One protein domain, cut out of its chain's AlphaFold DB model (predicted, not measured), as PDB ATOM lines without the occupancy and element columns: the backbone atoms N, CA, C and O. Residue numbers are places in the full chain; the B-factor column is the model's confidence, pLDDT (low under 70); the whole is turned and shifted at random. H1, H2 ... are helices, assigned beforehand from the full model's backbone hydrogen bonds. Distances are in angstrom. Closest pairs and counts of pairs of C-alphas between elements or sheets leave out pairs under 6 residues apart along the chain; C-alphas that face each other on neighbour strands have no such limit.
ATOM      1  N   GLY A 134     175.259  92.320  95.088       38.78
ATOM      2  CA  GLY A 134     176.054  91.663  94.060       38.78
ATOM      3  C   GLY A 134     175.105  91.223  92.915       38.78
ATOM      4  O   GLY A 134     173.922  91.539  92.933       38.78
ATOM      5  N   PRO A 135     175.583  90.585  91.845       39.78
ATOM      6  CA  PRO A 135     174.804  90.095  90.709       39.78
ATOM      7  C   PRO A 135     175.281  88.743  90.190       39.78
ATOM      8  O   PRO A 135     174.919  88.338  89.092       39.78
ATOM      9  N   ALA A 136     175.916  87.945  91.042       41.03
ATOM     10  CA  ALA A 136     175.496  86.544  91.035       41.03
ATOM     11  C   ALA A 136     173.942  86.428  91.133       41.03
ATOM     12  O   ALA A 136     173.352  85.458  90.671       41.03
ATOM     13  N   ASP A 137     173.283  87.491  91.603       42.22
ATOM     14  CA  ASP A 137     171.854  87.722  91.795       42.22
ATOM     15  C   ASP A 137     171.014  88.044  90.530       42.22
ATOM     16  O   ASP A 137     169.789  88.075  90.614       42.22
ATOM     17  N   PHE A 138     171.591  88.214  89.324       38.53
ATOM     18  CA  PHE A 138     170.775  88.309  88.083       38.53
ATOM     19  C   PHE A 138     170.413  86.941  87.476       38.53
ATOM     20  O   PHE A 138     169.596  86.867  86.555       38.53
ATOM     21  N   GLY A 139     171.009  85.858  87.986       41.44
ATOM     22  CA  GLY A 139     171.006  84.520  87.390       41.44
ATOM     23  C   GLY A 139     169.661  83.797  87.265       41.44
ATOM     24  O   GLY A 139     169.605  82.806  86.543       41.44
ATOM     25  N   ALA A 140     168.591  84.232  87.943       41.31
ATOM     26  CA  ALA A 140     167.425  83.352  88.131       41.31
ATOM     27  C   ALA A 140     166.027  83.972  87.977       41.31
ATOM     28  O   ALA A 140     165.026  83.283  88.190       41.31
ATOM     29  N   ILE A 141     165.909  85.243  87.582       43.47
ATOM     30  CA  ILE A 141     164.598  85.932  87.613       43.47
ATOM     31  C   ILE A 141     164.116  86.400  86.234       43.47
ATOM     32  O   ILE A 141     162.938  86.710  86.059       43.47
ATOM     33  N   PHE A 142     164.955  86.314  85.206       53.34
ATOM     34  CA  PHE A 142     164.537  86.571  83.833       53.34
ATOM     35  C   PHE A 142     164.906  85.399  82.919       53.34
ATOM     36  O   PHE A 142     165.874  84.695  83.213       53.34
ATOM     37  N   PRO A 143     164.147  85.169  81.827       60.59
ATOM     38  CA  PRO A 143     164.498  84.209  80.774       60.59
ATOM     39  C   PRO A 143     166.001  84.227  80.501       60.59
ATOM     40  O   PRO A 143     166.594  85.299  80.498       60.59
ATOM     41  N   LEU A 144     166.616  83.073  80.218       67.81
ATOM     42  CA  LEU A 144     168.038  82.946  79.836       67.81
ATOM     43  C   LEU A 144     168.465  83.991  78.796       67.81
ATOM     44  O   LEU A 144     169.604  84.448  78.756       67.81
ATOM     45  N   GLU A 145     167.512  84.425  77.980       69.50
ATOM     46  CA  GLU A 145     167.621  85.568  77.095       69.50
ATOM     47  C   GLU A 145     168.109  86.878  77.756       69.50
ATOM     48  O   GLU A 145     168.917  87.586  77.172       69.50
ATOM     49  N   PHE A 146     167.680  87.216  78.967       72.06
ATOM     50  CA  PHE A 146     168.133  88.378  79.735       72.06
ATOM     51  C   PHE A 146     169.599  88.271  80.148       72.06
ATOM     52  O   PHE A 146     170.362  89.210  79.931       72.06
ATOM     53  N   LEU A 147     170.017  87.117  80.681       72.62
ATOM     54  CA  LEU A 147     171.426  86.874  81.004       72.62
ATOM     55  C   LEU A 147     172.295  86.960  79.755       72.62
ATOM     56  O   LEU A 147     173.332  87.617  79.775       72.62
ATOM     57  N   ASN A 148     171.820  86.385  78.651       74.00
ATOM     58  CA  ASN A 148     172.429  86.529  77.335       74.00
ATOM     59  C   ASN A 148     172.549  87.999  76.917       74.00
ATOM     60  O   ASN A 148     173.621  88.457  76.544       74.00
ATOM     61  N   THR A 149     171.479  88.772  77.081       74.19
ATOM     62  CA  THR A 149     171.466  90.208  76.771       74.19
ATOM     63  C   THR A 149     172.519  90.971  77.560       74.19
ATOM     64  O   THR A 149     173.209  91.822  77.009       74.19
ATOM     65  N   ILE A 150     172.639  90.700  78.859       73.56
ATOM     66  CA  ILE A 150     173.621  91.372  79.711       73.56
ATOM     67  C   ILE A 150     175.042  90.906  79.375       73.56
ATOM     68  O   ILE A 150     175.974  91.714  79.384       73.56
ATOM     69  N   ALA A 151     175.225  89.620  79.075       75.81
ATOM     70  CA  ALA A 151     176.504  89.065  78.650       75.81
ATOM     71  C   ALA A 151     177.007  89.707  77.345       75.81
ATOM     72  O   ALA A 151     178.210  89.970  77.243       75.81
ATOM     73  N   ASP A 152     176.092  90.006  76.419       76.94
ATOM     74  CA  ASP A 152     176.393  90.524  75.082       76.94
ATOM     75  C   ASP A 152     176.497  92.060  75.052       76.94
ATOM     76  O   ASP A 152     177.406  92.602  74.432       76.94
ATOM     77  N   ASN A 153     175.603  92.772  75.750       75.75
ATOM     78  CA  ASN A 153     175.421  94.222  75.577       75.75
ATOM     79  C   ASN A 153     175.956  95.088  76.729       75.75
ATOM     80  O   ASN A 153     175.967  96.314  76.628       75.75
ATOM     81  N   ARG A 154     176.372  94.506  77.861       79.94
ATOM     82  CA  ARG A 154     176.972  95.275  78.969       79.94
ATOM     83  C   ARG A 154     178.484  95.104  78.998       79.94
ATOM     84  O   ARG A 154     179.004  94.029  78.713       79.94
ATOM     85  N   SER A 155     179.208  96.165  79.352       80.81
ATOM     86  CA  SER A 155     180.659  96.075  79.510       80.81
ATOM     87  C   SER A 155     181.018  95.193  80.707       80.81
ATOM     88  O   SER A 155     180.236  95.030  81.646       80.81
ATOM     89  N   GLU A 156     182.218  94.619  80.692       79.69
ATOM     90  CA  GLU A 156     182.723  93.874  81.845       79.69
ATOM     91  C   GLU A 156     182.808  94.750  83.098       79.69
ATOM     92  O   GLU A 156     182.376  94.310  84.156       79.69
ATOM     93  N   ALA A 157     183.227  96.011  82.957       78.31
ATOM     94  CA  ALA A 157     183.239  96.976  84.054       78.31
ATOM     95  C   ALA A 157     181.836  97.228  84.637       78.31
ATOM     96  O   ALA A 157     181.664  97.230  85.852       78.31
ATOM     97  N   TRP A 158     180.802  97.383  83.795       82.31
ATOM     98  CA  TRP A 158     179.421  97.532  84.275       82.31
ATOM     99  C   TRP A 158     178.967  96.300  85.063       82.31
ATOM    100  O   TRP A 158     178.362  96.413  86.130       82.31
ATOM    101  N   ARG A 159     179.301  95.111  84.550       76.25
ATOM    102  CA  ARG A 159     179.005  93.851  85.223       76.25
ATOM    103  C   ARG A 159     179.734  93.776  86.559       76.25
ATOM    104  O   ARG A 159     179.071  93.643  87.569       76.25
ATOM    105  N   GLN A 160     181.043  93.984  86.615       71.12
ATOM    106  CA  GLN A 160     181.808  93.965  87.869       71.12
ATOM    107  C   GLN A 160     181.350  95.014  88.895       71.12
ATOM    108  O   GLN A 160     181.383  94.733  90.085       71.12
ATOM    109  N   ASN A 161     180.865  96.179  88.460       69.62
ATOM    110  CA  ASN A 161     180.366  97.226  89.362       69.62
ATOM    111  C   ASN A 161     179.003  96.912  89.970       69.62
ATOM    112  O   ASN A 161     178.682  97.385  91.054       69.62
ATOM    113  N   THR A 162     178.191  96.127  89.267       64.12
ATOM    114  CA  THR A 162     177.043  95.496  89.910       64.12
ATOM    115  C   THR A 162     177.546  94.329  90.776       64.12
ATOM    116  O   THR A 162     176.952  94.067  91.811       64.12
ATOM    117  N   GLY A 163     178.652  93.683  90.357       65.94
ATOM    118  CA  GLY A 163     179.362  92.491  90.872       65.94
ATOM    119  C   GLY A 163     179.133  91.205  90.036       65.94
ATOM    120  O   GLY A 163     179.312  90.099  90.541       65.94
ATOM    121  N   LEU A 164     178.553  91.330  88.829       68.56
ATOM    122  CA  LEU A 164     177.903  90.297  88.007       68.56
ATOM    123  C   LEU A 164     179.003  89.478  87.375       68.56
ATOM    124  O   LEU A 164     179.513  89.824  86.307       68.56
ATOM    125  N   ILE A 165     179.399  88.398  88.032       70.12
ATOM    126  CA  ILE A 165     180.475  87.563  87.515       70.12
ATOM    127  C   ILE A 165     179.872  86.506  86.592       70.12
ATOM    128  O   ILE A 165     179.422  85.448  87.022       70.12
ATOM    129  N   ILE A 166     179.902  86.788  85.289       73.06
ATOM    130  CA  ILE A 166     179.629  85.785  84.252       73.06
ATOM    131  C   ILE A 166     180.958  85.120  83.895       73.06
ATOM    132  O   ILE A 166     181.699  85.608  83.035       73.06
ATOM    133  N   SER A 167     181.270  84.028  84.595       74.94
ATOM    134  CA  SER A 167     182.492  83.254  84.368       74.94
ATOM    135  C   SER A 167     182.542  82.680  82.942       74.94
ATOM    136  O   SER A 167     181.495  82.520  82.305       74.94
ATOM    137  N   PRO A 168     183.731  82.310  82.428       76.75
ATOM    138  CA  PRO A 168     183.844  81.641  81.131       76.75
ATOM    139  C   PRO A 168     182.962  80.390  81.015       76.75
ATOM    140  O   PRO A 168     182.346  80.176  79.976       76.75
ATOM    141  N   ALA A 169     182.827  79.617  82.098       71.88
ATOM    142  CA  ALA A 169     181.962  78.438  82.137       71.88
ATOM    143  C   ALA A 169     180.475  78.801  81.984       71.88
ATOM    144  O   ALA A 169     179.762  78.155  81.223       71.88
ATOM    145  N   ILE A 170     180.014  79.868  82.650       73.62
ATOM    146  CA  ILE A 170     178.633  80.352  82.499       73.62
ATOM    147  C   ILE A 170     178.398  80.851  81.068       73.62
ATOM    148  O   ILE A 170     177.349  80.571  80.495       73.62
ATOM    149  N   ARG A 171     179.367  81.550  80.461       73.94
ATOM    150  CA  ARG A 171     179.262  82.006  79.061       73.94
ATOM    151  C   ARG A 171     179.150  80.841  78.089       73.94
ATOM    152  O   ARG A 171     178.246  80.833  77.265       73.94
ATOM    153  N   GLN A 172     180.030  79.853  78.227       76.06
ATOM    154  CA  GLN A 172     179.990  78.656  77.396       76.06
ATOM    155  C   GLN A 172     178.641  77.940  77.529       76.06
ATOM    156  O   GLN A 172     178.026  77.598  76.523       76.06
ATOM    157  N   TRP A 173     178.154  77.765  78.756       77.12
ATOM    158  CA  TRP A 173     176.858  77.143  78.994       77.12
ATOM    159  C   TRP A 173     175.710  77.935  78.351       77.12
ATOM    160  O   TRP A 173     174.859  77.361  77.676       77.12
ATOM    161  N   LEU A 174     175.707  79.264  78.482       76.25
ATOM    162  CA  LEU A 174     174.729  80.131  77.821       76.25
ATOM    163  C   LEU A 174     174.760  79.981  76.287       76.25
ATOM    164  O   LEU A 174     173.699  79.933  75.658       76.25
ATOM    165  N   ASP A 175     175.944  79.857  75.686       80.69
ATOM    166  CA  ASP A 175     176.108  79.620  74.247       80.69
ATOM    167  C   ASP A 175     175.593  78.242  73.812       80.69
ATOM    168  O   ASP A 175     175.045  78.100  72.716       80.69
ATOM    169  N   GLU A 176     175.755  77.219  74.651       79.69
ATOM    170  CA  GLU A 176     175.208  75.879  74.430       79.69
ATOM    171  C   GLU A 176     173.676  75.899  74.494       79.69
ATOM    172  O   GLU A 176     173.020  75.416  73.569       79.69
ATOM    173  N   VAL A 177     173.092  76.561  75.499       81.38
ATOM    174  CA  VAL A 177     171.635  76.744  75.610       81.38
ATOM    175  C   VAL A 177     171.065  77.467  74.387       81.38
ATOM    176  O   VAL A 177     170.035  77.061  73.854       81.38
ATOM    177  N   ARG A 178     171.740  78.504  73.867       80.50
ATOM    178  CA  ARG A 178     171.307  79.196  72.634       80.50
ATOM    179  C   ARG A 178     171.271  78.277  71.414       80.50
ATOM    180  O   ARG A 178     170.604  78.619  70.437       80.50
ATOM    181  N   LYS A 179     172.018  77.174  71.406       84.75
ATOM    182  CA  LYS A 179     172.070  76.203  70.300       84.75
ATOM    183  C   LYS A 179     171.087  75.047  70.494       84.75
ATOM    184  O   LYS A 179     170.781  74.376  69.512       84.75
ATOM    185  N   ASP A 180     170.575  74.848  71.706       84.94
ATOM    186  CA  ASP A 180     169.588  73.815  72.017       84.94
ATOM    187  C   ASP A 180     168.298  74.037  71.204       84.94
ATOM    188  O   ASP A 180     167.655  75.090  71.261       84.94
ATOM    189  N   SER A 181     167.931  73.039  70.397       91.25
ATOM    190  CA  SER A 181     166.777  73.117  69.500       91.25
ATOM    191  C   SER A 181     165.444  73.185  70.247       91.25
ATOM    192  O   SER A 181     164.518  73.840  69.769       91.25
ATOM    193  N   LEU A 182     165.350  72.570  71.424       88.69
ATOM    194  CA  LEU A 182     164.138  72.530  72.242       88.69
ATOM    195  C   LEU A 182     163.967  73.837  73.010       88.69
ATOM    196  O   LEU A 182     162.851  74.337  73.128       88.69
ATOM    197  N   TYR A 183     165.067  74.456  73.442       87.44
ATOM    198  CA  TYR A 183     165.022  75.816  73.974       87.44
ATOM    199  C   TYR A 183     164.525  76.802  72.910       87.44
ATOM    200  O   TYR A 183     163.617  77.598  73.154       87.44
ATOM    201  N   ARG A 184     165.061  76.715  71.685       87.69
ATOM    202  CA  ARG A 184     164.605  77.543  70.555       87.69
ATOM    203  C   ARG A 184     163.133  77.319  70.229       87.69
ATOM    204  O   ARG A 184     162.425  78.285  69.944       87.69
ATOM    205  N   GLN A 185     162.668  76.073  70.279       89.94
ATOM    206  CA  GLN A 185     161.263  75.730  70.073       89.94
ATOM    207  C   GLN A 185     160.369  76.357  71.149       89.94
ATOM    208  O   GLN A 185     159.377  76.995  70.802       89.94
ATOM    209  N   ALA A 186     160.748  76.253  72.424       89.88
ATOM    210  CA  ALA A 186     160.027  76.865  73.537       89.88
ATOM    211  C   ALA A 186     159.909  78.387  73.370       89.88
ATOM    212  O   ALA A 186     158.816  78.945  73.448       89.88
ATOM    213  N   VAL A 187     161.019  79.058  73.053       87.00
ATOM    214  CA  VAL A 187     161.031  80.510  72.822       87.00
ATOM    215  C   VAL A 187     160.197  80.892  71.592       87.00
ATOM    216  O   VAL A 187     159.501  81.905  71.607       87.00
ATOM    217  N   THR A 188     160.219  80.074  70.538       89.31
ATOM    218  CA  THR A 188     159.386  80.294  69.344       89.31
ATOM    219  C   THR A 188     157.899  80.192  69.685       89.31
ATOM    220  O   THR A 188     157.120  81.039  69.255       89.31
ATOM    221  N   LYS A 189     157.492  79.210  70.501       90.00
ATOM    222  CA  LYS A 189     156.103  79.085  70.975       90.00
ATOM    223  C   LYS A 189     155.690  80.247  71.876       90.00
ATOM    224  O   LYS A 189     154.573  80.729  71.746       90.00
ATOM    225  N   GLU A 190     156.583  80.732  72.743       86.50
ATOM    226  CA  GLU A 190     156.318  81.934  73.546       86.50
ATOM    227  C   GLU A 190     156.041  83.160  72.660       86.50
ATOM    228  O   GLU A 190     155.160  83.955  72.978       86.50
ATOM    229  N   ARG A 191     156.781  83.336  71.562       81.50
ATOM    230  CA  ARG A 191     156.697  84.565  70.754       81.50
ATOM    231  C   ARG A 191     155.758  84.500  69.568       81.50
ATOM    232  O   ARG A 191     155.391  85.542  69.040       81.50
ATOM    233  N   GLY A 192     155.429  83.298  69.110       83.81
ATOM    234  CA  GLY A 192     154.770  83.096  67.822       83.81
ATOM    235  C   GLY A 192     155.681  83.351  66.612       83.81
ATOM    236  O   GLY A 192     155.203  83.291  65.483       83.81
ATOM    237  N   GLU A 193     156.979  83.607  66.813       81.50
ATOM    238  CA  GLU A 193     157.962  83.826  65.746       81.50
ATOM    239  C   GLU A 193     159.324  83.199  66.073       81.50
ATOM    240  O   GLU A 193     159.700  83.041  67.238       81.50
ATOM    241  N   VAL A 194     160.079  82.845  65.029       80.38
ATOM    242  CA  VAL A 194     161.424  82.275  65.171       80.38
ATOM    243  C   VAL A 194     162.406  83.362  65.597       80.38
ATOM    244  O   VAL A 194     162.534  84.400  64.948       80.38
ATOM    245  N   VAL A 195     163.153  83.091  66.666       74.44
ATOM    246  CA  VAL A 195     164.118  84.036  67.234       74.44
ATOM    247  C   VAL A 195     165.517  83.778  66.706       74.44
ATOM    248  O   VAL A 195     166.070  82.688  66.858       74.44
ATOM    249  N   ASP A 196     166.126  84.823  66.152       75.81
ATOM    250  CA  ASP A 196     167.546  84.827  65.825       75.81
ATOM    251  C   ASP A 196     168.373  85.307  67.025       75.81
ATOM    252  O   ASP A 196     168.539  86.506  67.262       75.81
ATOM    253  N   PHE A 197     168.907  84.350  67.781       72.62
ATOM    254  CA  PHE A 197     169.755  84.607  68.948       72.62
ATOM    255  C   PHE A 197     171.116  85.241  68.606       72.62
ATOM    256  O   PHE A 197     171.827  85.646  69.524       72.62
ATOM    257  N   ASN A 198     171.488  85.356  67.324       71.06
ATOM    258  CA  ASN A 198     172.755  85.961  66.902       71.06
ATOM    259  C   ASN A 198     172.653  87.472  66.646       71.06
ATOM    260  O   ASN A 198     173.674  88.132  66.475       71.06
ATOM    261  N   LYS A 199     171.445  88.052  66.620       66.00
ATOM    262  CA  LYS A 199     171.248  89.472  66.275       66.00
ATOM    263  C   LYS A 199     171.568  90.462  67.404       66.00
ATOM    264  O   LYS A 199     171.273  91.644  67.246       66.00
ATOM    265  N   GLY A 200     172.115  90.015  68.540       60.28
ATOM    266  CA  GLY A 200     172.465  90.840  69.716       60.28
ATOM    267  C   GLY A 200     171.278  91.510  70.430       60.28
ATOM    268  O   GLY A 200     171.361  91.867  71.603       60.28
ATOM    269  N   GLN A 201     170.140  91.645  69.746       62.53
ATOM    270  CA  GLN A 201     168.891  92.158  70.273       62.53
ATOM    271  C   GLN A 201     167.955  91.019  70.643       62.53
ATOM    272  O   GLN A 201     167.374  90.344  69.796       62.53
ATOM    273  N   THR A 202     167.748  90.882  71.936       70.50
ATOM    274  CA  THR A 202     166.799  89.954  72.537       70.50
ATOM    275  C   THR A 202     165.443  90.632  72.723       70.50
ATOM    276  O   THR A 202     165.369  91.853  72.898       70.50
ATOM    277  N   TYR A 203     164.352  89.869  72.695       71.56
ATOM    278  CA  TYR A 203     163.004  90.387  72.965       71.56
ATOM    279  C   TYR A 203     162.932  90.974  74.371       71.56
ATOM    280  O   TYR A 203     162.487  92.106  74.548       71.56
ATOM    281  N   ILE A 204     163.490  90.268  75.351       69.94
ATOM    282  CA  ILE A 204     163.570  90.747  76.728       69.94
ATOM    283  C   ILE A 204     164.497  91.953  76.843       69.94
ATOM    284  O   ILE A 204     164.200  92.882  77.585       69.94
ATOM    285  N   GLY A 205     165.577  92.015  76.070       67.62
ATOM    286  CA  GLY A 205     166.440  93.191  76.023       67.62
ATOM    287  C   GLY A 205     165.762  94.409  75.407       67.62
ATOM    288  O   GLY A 205     165.999  95.527  75.865       67.62
ATOM    289  N   LYS A 206     164.879  94.227  74.418       69.94
ATOM    290  CA  LYS A 206     164.028  95.306  73.893       69.94
ATOM    291  C   LYS A 206     163.029  95.738  74.962       69.94
ATOM    292  O   LYS A 206     162.934  96.927  75.260       69.94
ATOM    293  N   LEU A 207     162.363  94.767  75.583       67.88
ATOM    294  CA  LEU A 207     161.361  94.982  76.618       67.88
ATOM    295  C   LEU A 207     161.915  95.758  77.818       67.88
ATOM    296  O   LEU A 207     161.327  96.737  78.266       67.88
ATOM    297  N   MET A 208     163.086  95.347  78.295       64.50
ATOM    298  CA  MET A 208     163.760  95.901  79.466       64.50
ATOM    299  C   MET A 208     164.671  97.088  79.118       64.50
ATOM    300  O   MET A 208     165.389  97.587  79.982       64.50
ATOM    301  N   ARG A 209     164.672  97.547  77.856       66.56
ATOM    302  CA  ARG A 209     165.532  98.638  77.347       66.56
ATOM    303  C   ARG A 209     167.028  98.406  77.608       66.56
ATOM    304  O   ARG A 209     167.789  99.352  77.818       66.56
TER     305      ARG A 209
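What this domain is: This is residues 134 to 209 of the 212 residues of the protein "Glutathione S-transferase" of Ceraceosorus bombacis (UniProt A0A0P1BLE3). A loose U of helices stands around H1: H3 makes the base, H4 turns off one end of it as one arm, and the link of residues 163 to 167 leads from its other end to H2, the far arm. H1 lies in the middle between the arms, and the short H5 packs on H1 on the side away from H3. The 76 printed residues hold five named helices, in the order H1 to H5, and no named strand; the class is all helix. The whole is compact by its radius of gyration of the C-alphas, 12.5 A, though few helices touch, and spans 36 by 26 by 21 A.

How they stand to each other: H3, residues 168 to 179, only just touches H1, residues 144 to 153, with 3 pairs of C-alphas within 8 A and with its residues 171 to 174 alone. Their closest C-alphas, of Asn 148 and Leu 174, are 6.8 A apart, and the two run opposite ways at a steep tilt of 61 degrees. H4, residues 181 to 191, is close to H3 but not clearly touching, with the closest C-alphas, of Val 177 and Tyr 183, 6.9 A apart; their lines are only just about perpendicular, at 71 degrees. H5, residues 203 to 207, touches H1, closest at the C-alphas of Thr 149 and Gly 205, 5.9 A. H2, residues 156 to 162, touches no helix and is only just apart from H1, at 8.1 A. In H1, H2, H3, H4 and H5 every O i to N i+4 pair is within hydrogen-bond range.

Where its parts are: H3 is the longest helix, 16.9 A from C-alpha 168 at (183.844, 81.641, 81.131) to C-alpha 179. H4 measures 15.3 A, H1 14.1 A and H2 10.0 A. H1 begins at C-alpha 144 (168.038, 82.946, 79.836), and H5 ends at C-alpha 207 (161.361, 94.982, 76.618).

The domain as a whole: The two C-alphas farthest apart, of Asn 161 and Gly 192, are 36.3 A apart. The printed part has no cut, and the link from H4 to H5, 11 residues, is long. The mean pLDDT of the printed part is 72.0, with values under 70 at residues 134 to 145, 161 to 164, 199 to 201 and 204 to 209.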